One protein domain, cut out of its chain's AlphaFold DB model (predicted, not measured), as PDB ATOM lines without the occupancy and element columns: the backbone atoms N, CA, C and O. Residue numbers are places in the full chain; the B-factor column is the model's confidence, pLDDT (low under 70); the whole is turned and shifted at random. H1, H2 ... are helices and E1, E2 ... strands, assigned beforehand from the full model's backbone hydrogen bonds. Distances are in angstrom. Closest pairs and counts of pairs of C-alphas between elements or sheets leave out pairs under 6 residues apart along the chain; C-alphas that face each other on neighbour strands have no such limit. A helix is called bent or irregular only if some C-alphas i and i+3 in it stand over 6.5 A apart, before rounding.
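AT A GLANCE: This is residues 5 to 122 of the 466 residues of an uncharacterized protein of Firmicutes bacterium CAG:552_39_19 (UniProt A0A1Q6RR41). One eight-stranded sheet curls round into a nearly closed barrel, its edge strands E5 and E6 coming near each other, and one helix, H1, packs across the outside of the E5, E4 and E7 side. After H1 a tail of 12 residues, 111 to 122, holds no named element. The 118 printed residues hold eight named strands, E1 to E8, followed by H1; the sheet's order is E5, E4, E7, E8, E1, E2, E3, E6, all antiparallel, and the class is mixed, helices and strands. The whole is compact, with a radius of gyration of the C-alphas of 13.1 A, and rounded, spanning 35 by 33 by 26 A.

IN THESE COORDINATES: E1, residues 5 to 12, begins at C-alpha 5 (123.570, 175.922, 106.536) and is 23.0 A long. E2, residues 15 to 23, is 26.1 A, and E3, residues 26 to 34, is 26.3 A. E4 is residues 41 to 47, 19.8 A; E5 is residues 50 to 56, 19.4 A; E6 is residues 60 to 66, 19.0 A. E7, residues 74 to 78, is 12.5 A, and E8, residues 83 to 88, is 13.5 A. H1, residues 96 to 110, is 20.8 A long and ends at C-alpha 110 (128.186, 150.942, 122.380).

HOW THE PARTS SIT: The twisted sheet is a folded sheet, bent back on itself: E5, E4, E7 and E8 face E2, E3 and E6, with E1 as the hinge. E1, E2 and E3 form a meander, each strand the antiparallel neighbour of the one before; N 8 and O 18 are 2.9 A apart, and N 19 and O 30 are 2.9 A apart. E1 pairs with E2 over residues 5 to 11 and with E8 over residues 11 to 12, where N 11 and O 86 are 2.9 A apart. Between the antiparallel neighbours E3 and E6, N 29 and O 63 are within hydrogen-bond range at 2.8 A. In the hairpin of E4 and E5, N 45 and O 52 are 2.8 A apart; N 44 and O 76, between E4 and E7, are 2.8 A apart. In the hairpin of E7 and E8, N 75 and O 87 are 2.8 A apart. The closest C-alphas of edge strands E5 and E6 are those of Phe 52 and Met 65, 6.6 A apart. H1 is on the sheet at a height over the sheet of 9.1 A, across the strands, at 77 degrees to E4 on the local plane. It lies over E5, E4 and, only just, E7, on which 3 of its C-alphas fall. Its closest C-alpha to E4 is Ala 103, 6.8 A from that of Ile 44. Every O i to N i+4 pair in H1 is within hydrogen-bond range.

THE WHOLE: The C-alphas of Pro 91 and Ser 122, the two farthest apart, are 37.6 A apart. The printed part has no cut and no long link. Mean pLDDT of the printed part is 79.3; residues 24 to 25, 48 to 49 and 109 to 122 are under 70.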
ATOM      1  N   LYS A   5     123.154 175.676 105.153       88.81
ATOM      2  CA  LYS A   5     123.570 175.922 106.536       88.81
ATOM      3  C   LYS A   5     122.355 176.242 107.397       88.81
ATOM      4  O   LYS A   5     121.492 177.010 106.980       88.81
ATOM      5  N   LYS A   6     122.317 175.692 108.608       89.56
ATOM      6  CA  LYS A   6     121.248 175.899 109.587       89.56
ATOM      7  C   LYS A   6     121.892 176.031 110.956       89.56
ATOM      8  O   LYS A   6     122.699 175.197 111.358       89.56
ATOM      9  N   LEU A   7     121.551 177.101 111.658       91.50
ATOM     10  CA  LEU A   7     122.040 177.364 113.001       91.50
ATOM     11  C   LEU A   7     120.984 176.921 114.010       91.50
ATOM     12  O   LEU A   7     119.853 177.394 113.961       91.50
ATOM     13  N   ILE A   8     121.367 176.051 114.940       92.31
ATOM     14  CA  ILE A   8     120.552 175.699 116.102       92.31
ATOM     15  C   ILE A   8     121.196 176.333 117.329       92.31
ATOM     16  O   ILE A   8     122.361 176.076 117.642       92.31
ATOM     17  N   ILE A   9     120.435 177.168 118.030       92.50
ATOM     18  CA  ILE A   9     120.863 177.736 119.308       92.50
ATOM     19  C   ILE A   9     120.546 176.732 120.410       92.50
ATOM     20  O   ILE A   9     119.409 176.281 120.544       92.50
ATOM     21  N   LEU A  10     121.560 176.382 121.196       92.62
ATOM     22  CA  LEU A  10     121.439 175.493 122.340       92.62
ATOM     23  C   LEU A  10     121.358 176.341 123.612       92.62
ATOM     24  O   LEU A  10     122.233 177.167 123.881       92.62
ATOM     25  N   SER A  11     120.308 176.134 124.397       88.12
ATOM     26  CA  SER A  11     120.027 176.897 125.616       88.12
ATOM     27  C   SER A  11     119.727 175.971 126.793       88.12
ATOM     28  O   SER A  11     119.322 174.824 126.602       88.12
ATOM     29  N   GLY A  12     119.981 176.445 128.012       88.12
ATOM     30  CA  GLY A  12     119.827 175.669 129.241       88.12
ATOM     31  C   GLY A  12     120.687 176.257 130.356       88.12
ATOM     32  O   GLY A  12     120.646 177.461 130.594       88.12
ATOM     33  N   LYS A  13     121.529 175.432 130.987       85.62
ATOM     34  CA  LYS A  13     122.478 175.852 132.041       85.62
ATOM     35  C   LYS A  13     123.648 176.713 131.538       85.62
ATOM     36  O   LYS A  13     124.526 177.081 132.308       85.62
ATOM     37  N   GLY A  14     123.672 177.015 130.247       87.00
ATOM     38  CA  GLY A  14     124.650 177.863 129.579       87.00
ATOM     39  C   GLY A  14     124.150 178.219 128.184       87.00
ATOM     40  O   GLY A  14     122.945 178.161 127.911       87.00
ATOM     41  N   ARG A  15     125.070 178.564 127.281       88.56
ATOM     42  CA  ARG A  15     124.737 178.852 125.883       88.56
ATOM     43  C   ARG A  15     125.645 178.070 124.952       88.56
ATOM     44  O   ARG A  15     126.830 177.900 125.211       88.56
ATOM     45  N   GLY A  16     125.092 177.619 123.843       91.69
ATOM     46  CA  GLY A  16     125.863 177.003 122.781       91.69
ATOM     47  C   GLY A  16     125.212 177.232 121.433       91.69
ATOM     48  O   GLY A  16     124.067 177.672 121.330       91.69
ATOM     49  N   SER A  17     125.949 176.922 120.386       91.88
ATOM     50  CA  SER A  17     125.440 176.925 119.028       91.88
ATOM     51  C   SER A  17     125.917 175.684 118.297       91.88
ATOM     52  O   SER A  17     127.055 175.242 118.450       91.88
ATOM     53  N   LEU A  18     125.026 175.112 117.500       92.88
ATOM     54  CA  LEU A  18     125.324 174.019 116.596       92.88
ATOM     55  C   LEU A  18     125.022 174.494 115.179       92.88
ATOM     56  O   LEU A  18     123.866 174.672 114.802       92.88
ATOM     57  N   MET A  19     126.076 174.734 114.403       93.19
ATOM     58  CA  MET A  19     125.956 175.069 112.987       93.19
ATOM     59  C   MET A  19     125.979 173.784 112.171       93.19
ATOM     60  O   MET A  19     127.011 173.118 112.116       93.19
ATOM     61  N   LEU A  20     124.863 173.454 111.539       90.94
ATOM     62  CA  LEU A  20     124.704 172.286 110.688       90.94
ATOM     63  C   LEU A  20     124.929 172.654 109.229       90.94
ATOM     64  O   LEU A  20     124.360 173.624 108.732       90.94
ATOM     65  N   GLU A  21     125.697 171.843 108.526       89.19
ATOM     66  CA  GLU A  21     126.046 172.020 107.123       89.19
ATOM     67  C   GLU A  21     125.721 170.725 106.372       89.19
ATOM     68  O   GLU A  21     126.301 169.673 106.666       89.19
ATOM     69  N   LYS A  22     124.755 170.792 105.446       84.88
ATOM     70  CA  LYS A  22     124.371 169.669 104.582       84.88
ATOM     71  C   LYS A  22     125.200 169.703 103.308       84.88
ATOM     72  O   LYS A  22     125.034 170.598 102.475       84.88
ATOM     73  N   ASN A  23     126.039 168.686 103.155       78.81
ATOM     74  CA  ASN A  23     126.962 168.519 102.040       78.81
ATOM     75  C   ASN A  23     126.621 167.237 101.269       78.81
ATOM     76  O   ASN A  23     125.787 166.443 101.702       78.81
ATOM     77  N   ALA A  24     127.283 167.005 100.132       67.00
ATOM     78  CA  ALA A  24     127.083 165.805  99.306       67.00
ATOM     79  C   ALA A  24     127.350 164.470 100.041       67.00
ATOM     80  O   ALA A  24     126.978 163.414  99.543       67.00
ATOM     81  N   TYR A  25     127.976 164.531 101.220       62.22
ATOM     82  CA  TYR A  25     128.359 163.391 102.058       62.22
ATOM     83  C   TYR A  25     127.478 163.220 103.307       62.22
ATOM     84  O   TYR A  25     127.764 162.366 104.140       62.22
ATOM     85  N   GLY A  26     126.450 164.056 103.472       76.62
ATOM     86  CA  GLY A  26     125.595 164.085 104.658       76.62
ATOM     87  C   GLY A  26     125.724 165.383 105.453       76.62
ATOM     88  O   GLY A  26     126.148 166.424 104.941       76.62
ATOM     89  N   VAL A  27     125.325 165.327 106.718       83.81
ATOM     90  CA  VAL A  27     125.239 166.466 107.626       83.81
ATOM     91  C   VAL A  27     126.462 166.498 108.536       83.81
ATOM     92  O   VAL A  27     126.793 165.539 109.238       83.81
ATOM     93  N   THR A  28     127.141 167.640 108.540       87.06
ATOM     94  CA  THR A  28     128.210 167.938 109.498       87.06
ATOM     95  C   THR A  28     127.771 169.053 110.430       87.06
ATOM     96  O   THR A  28     126.980 169.912 110.054       87.06
ATOM     97  N   GLY A  29     128.268 169.042 111.661       89.06
ATOM     98  CA  GLY A  29     127.983 170.053 112.668       89.06
ATOM     99  C   GLY A  29     129.256 170.698 113.190       89.06
ATOM    100  O   GLY A  29     130.268 170.030 113.394       89.06
ATOM    101  N   LYS A  30     129.207 171.999 113.454       91.31
ATOM    102  CA  LYS A  30     130.192 172.702 114.280       91.31
ATOM    103  C   LYS A  30     129.499 173.121 115.566       91.31
ATOM    104  O   LYS A  30     128.664 174.024 115.546       91.31
ATOM    105  N   LEU A  31     129.830 172.440 116.656       91.69
ATOM    106  CA  LEU A  31     129.383 172.774 117.999       91.69
ATOM    107  C   LEU A  31     130.324 173.826 118.585       91.69
ATOM    108  O   LEU A  31     131.540 173.665 118.521       91.69
ATOM    109  N   SER A  32     129.762 174.890 119.146       90.50
ATOM    110  CA  SER A  32     130.466 175.870 119.971       90.50
ATOM    111  C   SER A  32     129.736 176.010 121.302       90.50
ATOM    112  O   SER A  32     128.534 176.269 121.327       90.50
ATOM    113  N   LEU A  33     130.452 175.819 122.402       89.00
ATOM    114  CA  LEU A  33     129.950 175.941 123.765       89.00
ATOM    115  C   LEU A  33     130.514 177.218 124.380       89.00
ATOM    116  O   LEU A  33     131.716 177.447 124.323       89.00
ATOM    117  N   ASN A  34     129.647 178.030 124.979       83.75
ATOM    118  CA  ASN A  34     130.020 179.259 125.666       83.75
ATOM    119  C   ASN A  34     129.576 179.165 127.133       83.75
ATOM    120  O   ASN A  34     128.382 179.082 127.433       83.75
ATOM    121  N   GLY A  35     130.542 179.197 128.053       74.12
ATOM    122  CA  GLY A  35     130.283 179.122 129.498       74.12
ATOM    123  C   GLY A  35     130.005 177.710 130.022       74.12
ATOM    124  O   GLY A  35     129.566 177.553 131.156       74.12
ATOM    125  N   ILE A  36     130.253 176.682 129.206       79.31
ATOM    126  CA  ILE A  36     130.181 175.274 129.591       79.31
ATOM    127  C   ILE A  36     131.447 174.572 129.101       79.31
ATOM    128  O   ILE A  36     131.706 174.549 127.900       79.31
ATOM    129  N   ASP A  37     132.189 173.959 130.027       78.50
ATOM    130  CA  ASP A  37     133.326 173.106 129.683       78.50
ATOM    131  C   ASP A  37     132.838 171.831 128.985       78.50
ATOM    132  O   ASP A  37     132.025 171.089 129.533       78.50
ATOM    133  N   GLY A  38     133.324 171.583 127.771       71.44
ATOM    134  CA  GLY A  38     132.982 170.402 126.986       71.44
ATOM    135  C   GLY A  38     133.588 169.097 127.508       71.44
ATOM    136  O   GLY A  38     133.121 168.042 127.081       71.44
ATOM    137  N   GLN A  39     134.580 169.133 128.409       75.31
ATOM    138  CA  GLN A  39     135.252 167.926 128.907       75.31
ATOM    139  C   GLN A  39     134.269 166.933 129.542       75.31
ATOM    140  O   GLN A  39     133.412 167.300 130.346       75.31
ATOM    141  N   ASN A  40     134.403 165.653 129.178       77.19
ATOM    142  CA  ASN A  40     133.540 164.546 129.617       77.19
ATOM    143  C   ASN A  40     132.041 164.716 129.313       77.19
ATOM    144  O   ASN A  40     131.212 163.997 129.870       77.19
ATOM    145  N   ARG A  41     131.665 165.624 128.409       86.19
ATOM    146  CA  ARG A  41     130.270 165.788 127.981       86.19
ATOM    147  C   ARG A  41     130.023 165.081 126.663       86.19
ATOM    148  O   ARG A  41     130.945 164.762 125.908       86.19
ATOM    149  N   ARG A  42     128.750 164.820 126.378       89.56
ATOM    150  CA  ARG A  42     128.324 164.209 125.117       89.56
ATOM    151  C   ARG A  42     127.355 165.127 124.393       89.56
ATOM    152  O   ARG A  42     126.515 165.766 125.018       89.56
ATOM    153  N   LEU A  43     127.486 165.188 123.074       90.62
ATOM    154  CA  LEU A  43     126.474 165.749 122.193       90.62
ATOM    155  C   LEU A  43     125.611 164.587 121.720       90.62
ATOM    156  O   LEU A  43     126.149 163.630 121.164       90.62
ATOM    157  N   ILE A  44     124.302 164.692 121.917       90.38
ATOM    158  CA  ILE A  44     123.310 163.828 121.291       90.38
ATOM    159  C   ILE A  44     122.509 164.633 120.269       90.38
ATOM    160  O   ILE A  44     122.123 165.775 120.522       90.38
ATOM    161  N   VAL A  45     122.284 164.042 119.103       90.12
ATOM    162  CA  VAL A  45     121.456 164.592 118.033       90.12
ATOM    163  C   VAL A  45     120.413 163.544 117.676       90.12
ATOM    164  O   VAL A  45     120.781 162.431 117.330       90.12
ATOM    165  N   VAL A  46     119.134 163.886 117.779       87.56
ATOM    166  CA  VAL A  46     117.998 163.016 117.445       87.56
ATOM    167  C   VAL A  46     117.259 163.627 116.264       87.56
ATOM    168  O   VAL A  46     116.930 164.815 116.296       87.56
ATOM    169  N   SER A  47     117.016 162.836 115.227       84.56
ATOM    170  CA  SER A  47     116.509 163.311 113.946       84.56
ATOM    171  C   SER A  47     115.717 162.230 113.213       84.56
ATOM    172  O   SER A  47     116.272 161.189 112.890       84.56
ATOM    173  N   GLY A  48     114.416 162.446 112.977       66.31
ATOM    174  CA  GLY A  48     113.575 161.591 112.116       66.31
ATOM    175  C   GLY A  48     113.485 160.090 112.462       66.31
ATOM    176  O   GLY A  48     112.902 159.331 111.694       66.31
ATOM    177  N   GLY A  49     114.046 159.647 113.593       69.88
ATOM    178  CA  GLY A  49     114.169 158.233 113.985       69.88
ATOM    179  C   GLY A  49     115.613 157.773 114.213       69.88
ATOM    180  O   GLY A  49     115.825 156.783 114.910       69.88
ATOM    181  N   ASP A  50     116.589 158.524 113.707       78.31
ATOM    182  CA  ASP A  50     118.011 158.301 113.932       78.31
ATOM    183  C   ASP A  50     118.509 159.113 115.130       78.31
ATOM    184  O   ASP A  50     118.111 160.261 115.354       78.31
ATOM    185  N   SER A  51     119.420 158.523 115.898       80.94
ATOM    186  CA  SER A  51     120.038 159.170 117.050       80.94
ATOM    187  C   SER A  51     121.553 159.002 116.981       80.94
ATOM    188  O   SER A  51     122.075 157.900 116.841       80.94
ATOM    189  N   PHE A  52     122.273 160.109 117.107       83.94
ATOM    190  CA  PHE A  52     123.727 160.174 117.064       83.94
ATOM    191  C   PHE A  52     124.259 160.665 118.405       83.94
ATOM    192  O   PHE A  52     123.756 161.648 118.943       83.94
ATOM    193  N   ILE A  53     125.309 160.027 118.925       86.69
ATOM    194  CA  ILE A  53     125.985 160.468 120.146       86.69
ATOM    195  C   ILE A  53     127.497 160.539 119.942       86.69
ATOM    196  O   ILE A  53     128.115 159.621 119.407       86.69
ATOM    197  N   THR A  54     128.113 161.621 120.409       84.00
ATOM    198  CA  THR A  54     129.569 161.791 120.374       84.00
ATOM    199  C   THR A  54     130.087 162.434 121.646       84.00
ATOM    200  O   THR A  54     129.434 163.293 122.239       84.00
ATOM    201  N   LYS A  55     131.300 162.050 122.052       85.12
ATOM    202  CA  LYS A  55     132.045 162.754 123.097       85.12
ATOM    203  C   LYS A  55     132.464 164.136 122.600       85.12
ATOM    204  O   LYS A  55     132.830 164.306 121.436       85.12
ATOM    205  N   ILE A  56     132.411 165.104 123.501       86.06
ATOM    206  CA  ILE A  56     132.877 166.471 123.304       86.06
ATOM    207  C   ILE A  56     134.199 166.575 124.073       86.06
ATOM    208  O   ILE A  56     134.272 166.206 125.240       86.06
ATOM    209  N   GLY A  57     135.269 166.994 123.398       73.31
ATOM    210  CA  GLY A  57     136.610 167.112 123.995       73.31
ATOM    211  C   GLY A  57     137.020 168.545 124.340       73.31
ATOM    212  O   GLY A  57     138.174 168.775 124.679       73.31
ATOM    213  N   GLY A  58     136.118 169.518 124.185       77.94
ATOM    214  CA  GLY A  58     136.405 170.939 124.386       77.94
ATOM    215  C   GLY A  58     135.255 171.845 123.945       77.94
ATOM    216  O   GLY A  58     134.159 171.378 123.648       77.94
ATOM    217  N   GLU A  59     135.504 173.152 123.888       77.25
ATOM    218  CA  GLU A  59     134.462 174.156 123.615       77.25
ATOM    219  C   GLU A  59     134.002 174.184 122.153       77.25
ATOM    220  O   GLU A  59     132.838 174.463 121.874       77.25
ATOM    221  N   LYS A  60     134.900 173.887 121.207       83.69
ATOM    222  CA  LYS A  60     134.600 173.856 119.771       83.69
ATOM    223  C   LYS A  60     134.878 172.475 119.216       83.69
ATOM    224  O   LYS A  60     136.019 172.020 119.223       83.69
ATOM    225  N   VAL A  61     133.843 171.820 118.703       84.12
ATOM    226  CA  VAL A  61     133.946 170.453 118.188       84.12
ATOM    227  C   VAL A  61     133.270 170.361 116.831       84.12
ATOM    228  O   VAL A  61     132.130 170.790 116.652       84.12
ATOM    229  N   LYS A  62     133.982 169.786 115.861       84.69
ATOM    230  CA  LYS A  62     133.394 169.376 114.588       84.69
ATOM    231  C   LYS A  62     132.860 167.955 114.741       84.69
ATOM    232  O   LYS A  62     133.581 167.077 115.204       84.69
ATOM    233  N   VAL A  63     131.615 167.748 114.344       84.25
ATOM    234  CA  VAL A  63     130.912 166.469 114.443       84.25
ATOM    235  C   VAL A  63     130.411 166.057 113.063       84.25
ATOM    236  O   VAL A  63     129.916 166.883 112.295       84.25
ATOM    237  N   GLU A  64     130.575 164.786 112.720       82.62
ATOM    238  CA  GLU A  64     130.096 164.207 111.462       82.62
ATOM    239  C   GLU A  64     128.921 163.292 111.807       82.62
ATOM    240  O   GLU A  64     129.112 162.298 112.501       82.62
ATOM    241  N   MET A  65     127.709 163.670 111.389       77.56
ATOM    242  CA  MET A  65     126.470 162.968 111.762       77.56
ATOM    243  C   MET A  65     126.007 161.988 110.678       77.56
ATOM    244  O   MET A  65     125.170 161.136 110.944       77.56
ATOM    245  N   GLY A  66     126.567 162.081 109.468       75.25
ATOM    246  CA  GLY A  66     126.185 161.229 108.341       75.25
ATOM    247  C   GLY A  66     124.863 161.663 107.707       75.25
ATOM    248  O   GLY A  66     124.547 162.851 107.670       75.25
ATOM    249  N   ASP A  67     124.115 160.711 107.157       74.00
ATOM    250  CA  ASP A  67     122.838 160.965 106.480       74.00
ATOM    251  C   ASP A  67     121.684 160.972 107.495       74.00
ATOM    252  O   ASP A  67     120.966 159.989 107.625       74.00
ATOM    253  N   ILE A  68     121.558 162.068 108.250       78.38
ATOM    254  CA  ILE A  68     120.419 162.332 109.145       78.38
ATOM    255  C   ILE A  68     119.428 163.297 108.488       78.38
ATOM    256  O   ILE A  68     119.801 164.081 107.606       78.38
ATOM    257  N   ASP A  69     118.174 163.284 108.943       81.44
ATOM    258  CA  ASP A  69     117.180 164.244 108.475       81.44
ATOM    259  C   ASP A  69     117.579 165.677 108.871       81.44
ATOM    260  O   ASP A  69     117.717 166.048 110.035       81.44
ATOM    261  N   TYR A  70     117.805 166.521 107.869       82.25
ATOM    262  CA  TYR A  70     118.276 167.887 108.075       82.25
ATOM    263  C   TYR A  70     117.169 168.842 108.557       82.25
ATOM    264  O   TYR A  70     117.445 169.955 109.039       82.25
ATOM    265  N   ASP A  71     115.910 168.441 108.401       82.69
ATOM    266  CA  ASP A  71     114.762 169.292 108.684       82.69
ATOM    267  C   ASP A  71     114.207 169.096 110.085       82.69
ATOM    268  O   ASP A  71     113.856 170.094 110.712       82.69
ATOM    269  N   GLU A  72     114.286 167.886 110.631       86.19
ATOM    270  CA  GLU A  72     113.865 167.576 111.996       86.19
ATOM    271  C   GLU A  72     115.064 167.190 112.858       86.19
ATOM    272  O   GLU A  72     115.564 166.070 112.796       86.19
ATOM    273  N   ILE A  73     115.560 168.134 113.658       90.00
ATOM    274  CA  ILE A  73     116.747 167.958 114.491       90.00
ATOM    275  C   ILE A  73     116.487 168.458 115.907       90.00
ATOM    276  O   ILE A  73     116.155 169.621 116.160       90.00
ATOM    277  N   HIS A  74     116.754 167.575 116.858       91.75
ATOM    278  CA  HIS A  74     116.881 167.869 118.273       91.75
ATOM    279  C   HIS A  74     118.327 167.647 118.687       91.75
ATOM    280  O   HIS A  74     118.829 166.532 118.620       91.75
ATOM    281  N   ALA A  75     119.006 168.695 119.129       93.19
ATOM    282  CA  ALA A  75     120.376 168.616 119.603       93.19
ATOM    283  C   ALA A  75     120.424 168.914 121.099       93.19
ATOM    284  O   ALA A  75     119.853 169.901 121.570       93.19
ATOM    285  N   ALA A  76     121.135 168.080 121.847       92.62
ATOM    286  CA  ALA A  76     121.326 168.268 123.271       92.62
ATOM    287  C   ALA A  76     122.764 167.974 123.691       92.62
ATOM    288  O   ALA A  76     123.392 167.026 123.228       92.62
ATOM    289  N   VAL A  77     123.284 168.791 124.600       92.19
ATOM    290  CA  VAL A  77     124.544 168.529 125.295       92.19
ATOM    291  C   VAL A  77     124.189 167.977 126.658       92.19
ATOM    292  O   VAL A  77     123.458 168.622 127.409       92.19
ATOM    293  N   ILE A  78     124.700 166.795 126.970       91.00
ATOM    294  CA  ILE A  78     124.339 166.040 128.168       91.00
ATOM    295  C   ILE A  78     125.571 165.743 129.021       91.00
ATOM    296  O   ILE A  78     126.690 165.592 128.511       91.00
ATOM    297  N   SER A  79     125.346 165.657 130.328       87.00
ATOM    298  CA  SER A  79     126.246 165.001 131.275       87.00
ATOM    299  C   SER A  79     125.822 163.533 131.441       87.00
ATOM    300  O   SER A  79     125.009 163.014 130.672       87.00
ATOM    301  N   ASP A  80     126.369 162.830 132.430       82.69
ATOM    302  CA  ASP A  80     125.905 161.480 132.776       82.69
ATOM    303  C   ASP A  80     124.518 161.467 133.433       82.69
ATOM    304  O   ASP A  80     123.820 160.453 133.391       82.69
ATOM    305  N   THR A  81     124.100 162.590 134.020       82.25
ATOM    306  CA  THR A  81     122.896 162.668 134.855       82.25
ATOM    307  C   THR A  81     121.804 163.559 134.282       82.25
ATOM    308  O   THR A  81     120.637 163.342 134.595       82.25
ATOM    309  N   GLU A  82     122.142 164.536 133.440       88.88
ATOM    310  CA  GLU A  82     121.192 165.565 133.016       88.88
ATOM    311  C   GLU A  82     121.486 166.151 131.631       88.88
ATOM    312  O   GLU A  82     122.603 166.090 131.108       88.88
ATOM    313  N   VAL A  83     120.461 166.788 131.059       90.94
ATOM    314  CA  VAL A  83     120.584 167.611 129.857       90.94
ATOM    315  C   VAL A  83     121.014 169.019 130.264       90.94
ATOM    316  O   VAL A  83     120.365 169.689 131.059       90.94
ATOM    317  N   LEU A  84     122.130 169.484 129.714       90.94
ATOM    318  CA  LEU A  84     122.729 170.771 130.066       90.94
ATOM    319  C   LEU A  84     122.305 171.870 129.103       90.94
ATOM    320  O   LEU A  84     122.009 172.989 129.524       90.94
ATOM    321  N   LEU A  85     122.307 171.547 127.812       92.12
ATOM    322  CA  LEU A  85     121.851 172.426 126.748       92.12
ATOM    323  C   LEU A  85     120.942 171.650 125.816       92.12
ATOM    324  O   LEU A  85     121.203 170.488 125.521       92.12
ATOM    325  N   TYR A  86     119.930 172.329 125.301       93.81
ATOM    326  CA  TYR A  86     119.024 171.790 124.309       93.81
ATOM    327  C   TYR A  86     118.686 172.857 123.271       93.81
ATOM    328  O   TYR A  86     118.487 174.031 123.598       93.81
ATOM    329  N   GLY A  87     118.583 172.439 122.019       92.62
ATOM    330  CA  GLY A  87     118.036 173.242 120.941       92.62
ATOM    331  C   GLY A  87     117.446 172.353 119.865       92.62
ATOM    332  O   GLY A  87     117.836 171.200 119.691       92.62
ATOM    333  N   SER A  88     116.470 172.884 119.147       91.94
ATOM    334  CA  SER A  88     115.819 172.164 118.066       91.94
ATOM    335  C   SER A  88     115.283 173.141 117.034       91.94
ATOM    336  O   SER A  88     115.042 174.307 117.344       91.94
ATOM    337  N   ASN A  89     115.127 172.657 115.810       87.38
ATOM    338  CA  ASN A  89     114.410 173.332 114.734       87.38
ATOM    339  C   ASN A  89     112.970 172.799 114.562       87.38
ATOM    340  O   ASN A  89     112.245 173.287 113.701       87.38
ATOM    341  N   CYS A  90     112.562 171.823 115.376       82.94
ATOM    342  CA  CYS A  90     111.226 171.247 115.366       82.94
ATOM    343  C   CYS A  90     110.255 172.100 116.201       82.94
ATOM    344  O   CYS A  90     110.657 172.686 117.212       82.94
ATOM    345  N   PRO A  91     108.954 172.113 115.853       78.38
ATOM    346  CA  PRO A  91     107.938 172.845 116.611       78.38
ATOM    347  C   PRO A  91     107.696 172.254 118.006       78.38
ATOM    348  O   PRO A  91     107.340 172.969 118.940       78.38
ATOM    349  N   THR A  92     107.892 170.945 118.170       84.44
ATOM    350  CA  THR A  92     107.674 170.234 119.433       84.44
ATOM    351  C   THR A  92     108.991 169.962 120.137       84.44
ATOM    352  O   THR A  92     109.901 169.398 119.542       84.44
ATOM    353  N   LYS A  93     109.102 170.293 121.425       86.25
ATOM    354  CA  LYS A  93     110.286 169.961 122.228       86.25
ATOM    355  C   LYS A  93     110.267 168.481 122.647       86.25
ATOM    356  O   LYS A  93     109.234 167.985 123.086       86.25
ATOM    357  N   LEU A  94     111.411 167.794 122.565       87.38
ATOM    358  CA  LEU A  94     111.579 166.468 123.174       87.38
ATOM    359  C   LEU A  94     111.743 166.585 124.695       87.38
ATOM    360  O   LEU A  94     112.416 167.496 125.182       87.38
ATOM    361  N   SER A  95     111.153 165.649 125.446       86.81
ATOM    362  CA  SER A  95     111.351 165.581 126.896       86.81
ATOM    363  C   SER A  95     112.790 165.191 127.235       86.81
ATOM    364  O   SER A  95     113.420 164.394 126.536       86.81
ATOM    365  N   GLU A  96     113.309 165.735 128.335       88.31
ATOM    366  CA  GLU A  96     114.669 165.435 128.800       88.31
ATOM    367  C   GLU A  96     114.834 163.950 129.143       88.31
ATOM    368  O   GLU A  96     115.857 163.359 128.813       88.31
ATOM    369  N   GLU A  97     113.797 163.317 129.701       83.69
ATOM    370  CA  GLU A  97     113.772 161.872 129.950       83.69
ATOM    371  C   GLU A  97     113.964 161.060 128.670       83.69
ATOM    372  O   GLU A  97     114.756 160.119 128.652       83.69
ATOM    373  N   ARG A  98     113.288 161.439 127.577       87.81
ATOM    374  CA  ARG A  98     113.432 160.750 126.291       87.81
ATOM    375  C   ARG A  98     114.849 160.904 125.747       87.81
ATOM    376  O   ARG A  98     115.435 159.916 125.326       87.81
ATOM    377  N   ILE A  99     115.417 162.108 125.813       87.75
ATOM    378  CA  ILE A  99     116.795 162.377 125.372       87.75
ATOM    379  C   ILE A  99     117.802 161.558 126.192       87.75
ATOM    380  O   ILE A  99     118.710 160.951 125.629       87.75
ATOM    381  N   MET A 100     117.639 161.510 127.515       87.38
ATOM    382  CA  MET A 100     118.537 160.759 128.395       87.38
ATOM    383  C   MET A 100     118.382 159.245 128.235       87.38
ATOM    384  O   MET A 100     119.380 158.531 128.303       87.38
ATOM    385  N   ASN A 101     117.169 158.744 127.994       87.25
ATOM    386  CA  ASN A 101     116.941 157.329 127.700       87.25
ATOM    387  C   ASN A 101     117.582 156.927 126.366       87.25
ATOM    388  O   ASN A 101     118.290 155.925 126.327       87.25
ATOM    389  N   GLU A 102     117.432 157.741 125.318       85.19
ATOM    390  CA  GLU A 102     118.126 157.539 124.037       85.19
ATOM    391  C   GLU A 102     119.647 157.553 124.217       85.19
ATOM    392  O   GLU A 102     120.351 156.660 123.749       85.19
ATOM    393  N   ALA A 103     120.177 158.518 124.971       85.25
ATOM    394  CA  ALA A 103     121.606 158.588 125.251       85.25
ATOM    395  C   ALA A 103     122.125 157.361 126.010       85.25
ATOM    396  O   ALA A 103     123.225 156.877 125.722       85.25
ATOM    397  N   LYS A 104     121.350 156.855 126.977       85.19
ATOM    398  CA  LYS A 104     121.669 155.638 127.728       85.19
ATOM    399  C   LYS A 104     121.625 154.409 126.835       85.19
ATOM    400  O   LYS A 104     122.570 153.631 126.883       85.19
ATOM    401  N   GLU A 105     120.599 154.250 126.004       81.62
ATOM    402  CA  GLU A 105     120.510 153.122 125.071       81.62
ATOM    403  C   GLU A 105     121.647 153.143 124.053       81.62
ATOM    404  O   GLU A 105     122.307 152.125 123.868       81.62
ATOM    405  N   LEU A 106     121.967 154.300 123.468       78.88
ATOM    406  CA  LEU A 106     123.114 154.432 122.567       78.88
ATOM    407  C   LEU A 106     124.441 154.139 123.270       78.88
ATOM    408  O   LEU A 106     125.307 153.478 122.702       78.88
ATOM    409  N   SER A 107     124.604 154.592 124.515       76.44
ATOM    410  CA  SER A 107     125.811 154.305 125.300       76.44
ATOM    411  C   SER A 107     125.898 152.826 125.698       76.44
ATOM    412  O   SER A 107     126.988 152.267 125.706       76.44
ATOM    413  N   ARG A 108     124.764 152.176 125.997       73.06
ATOM    414  CA  ARG A 108     124.680 150.753 126.362       73.06
ATOM    415  C   ARG A 108     124.958 149.854 125.168       73.06
ATOM    416  O   ARG A 108     125.705 148.891 125.301       73.06
ATOM    417  N   ARG A 109     124.368 150.173 124.013       65.31
ATOM    418  CA  ARG A 109     124.653 149.482 122.754       65.31
ATOM    419  C   ARG A 109     126.154 149.553 122.454       65.31
ATOM    420  O   ARG A 109     126.724 148.547 122.048       65.31
ATOM    421  N   ALA A 110     126.799 150.683 122.767       57.88
ATOM    422  CA  ALA A 110     128.186 150.942 122.380       57.88
ATOM    423  C   ALA A 110     129.194 150.053 123.115       57.88
ATOM    424  O   ALA A 110     130.267 149.816 122.575       57.88
ATOM    425  N   GLY A 111     128.856 149.539 124.308       44.34
ATOM    426  CA  GLY A 111     129.770 148.767 125.155       44.34
ATOM    427  C   GLY A 111     131.040 149.544 125.550       44.34
ATOM    428  O   GLY A 111     131.386 150.569 124.968       44.34
ATOM    429  N   ASP A 112     131.792 149.055 126.538       36.47
ATOM    430  CA  ASP A 112     133.038 149.702 127.006       36.47
ATOM    431  C   ASP A 112     134.177 149.733 125.959       36.47
ATOM    432  O   ASP A 112     135.267 150.239 126.226       36.47
ATOM    433  N   ASN A 113     133.923 149.271 124.734       35.34
ATOM    434  CA  ASN A 113     134.803 149.441 123.589       35.34
ATOM    435  C   ASN A 113     134.105 150.269 122.509       35.34
ATOM    436  O   ASN A 113     133.281 149.765 121.759       35.34
ATOM    437  N   ALA A 114     134.568 151.513 122.382       34.00
ATOM    438  CA  ALA A 114     134.270 152.458 121.312       34.00
ATOM    439  C   ALA A 114     132.898 153.153 121.381       34.00
ATOM    440  O   ALA A 114     131.898 152.731 120.812       34.00
ATOM    441  N   ILE A 115     132.923 154.390 121.892       38.47
ATOM    442  CA  ILE A 115     132.033 155.446 121.392       38.47
ATOM    443  C   ILE A 115     132.446 155.726 119.948       38.47
ATOM    444  O   ILE A 115     133.283 156.584 119.670       38.47
ATOM    445  N   LYS A 116     131.894 154.910 119.053       35.91
ATOM    446  CA  LYS A 116     131.805 155.093 117.612       35.91
ATOM    447  C   LYS A 116     130.542 154.378 117.142       35.91
ATOM    448  O   LYS A 116     130.601 153.304 116.564       35.91
ATOM    449  N   TYR A 117     129.399 155.017 117.362       29.52
ATOM    450  CA  TYR A 117     128.247 154.814 116.484       29.52
ATOM    451  C   TYR A 117     128.266 155.849 115.365       29.52
ATOM    452  O   TYR A 117     127.389 156.684 115.202       29.52
ATOM    453  N   SER A 118     129.346 155.788 114.603       33.03
ATOM    454  CA  SER A 118     129.281 155.682 113.156       33.03
ATOM    455  C   SER A 118     129.967 154.351 112.845       33.03
ATOM    456  O   SER A 118     130.879 153.973 113.579       33.03
ATOM    457  N   GLY A 119     129.531 153.600 111.832       30.27
ATOM    458  CA  GLY A 119     130.169 152.343 111.412       30.27
ATOM    459  C   GLY A 119     131.607 152.549 110.921       30.27
ATOM    460  O   GLY A 119     131.891 152.437 109.737       30.27
ATOM    461  N   VAL A 120     132.515 152.891 111.832       33.41
ATOM    462  CA  VAL A 120     133.875 153.357 111.577       33.41
ATOM    463  C   VAL A 120     134.773 152.817 112.680       33.41
ATOM    464  O   VAL A 120     135.264 153.549 113.541       33.41
ATOM    465  N   SER A 121     135.004 151.508 112.678       27.84
ATOM    466  CA  SER A 121     136.028 150.889 113.523       27.84
ATOM    467  C   SER A 121     137.352 151.657 113.399       27.84
ATOM    468  O   SER A 121     137.737 152.108 112.316       27.84
ATOM    469  N   SER A 122     138.047 151.874 114.520       33.19
ATOM    470  CA  SER A 122     139.412 152.404 114.473       33.19
ATOM    471  C   SER A 122     140.320 151.390 113.754       33.19
ATOM    472  O   SER A 122     140.181 150.199 114.018       33.19
TER     473      SER A 122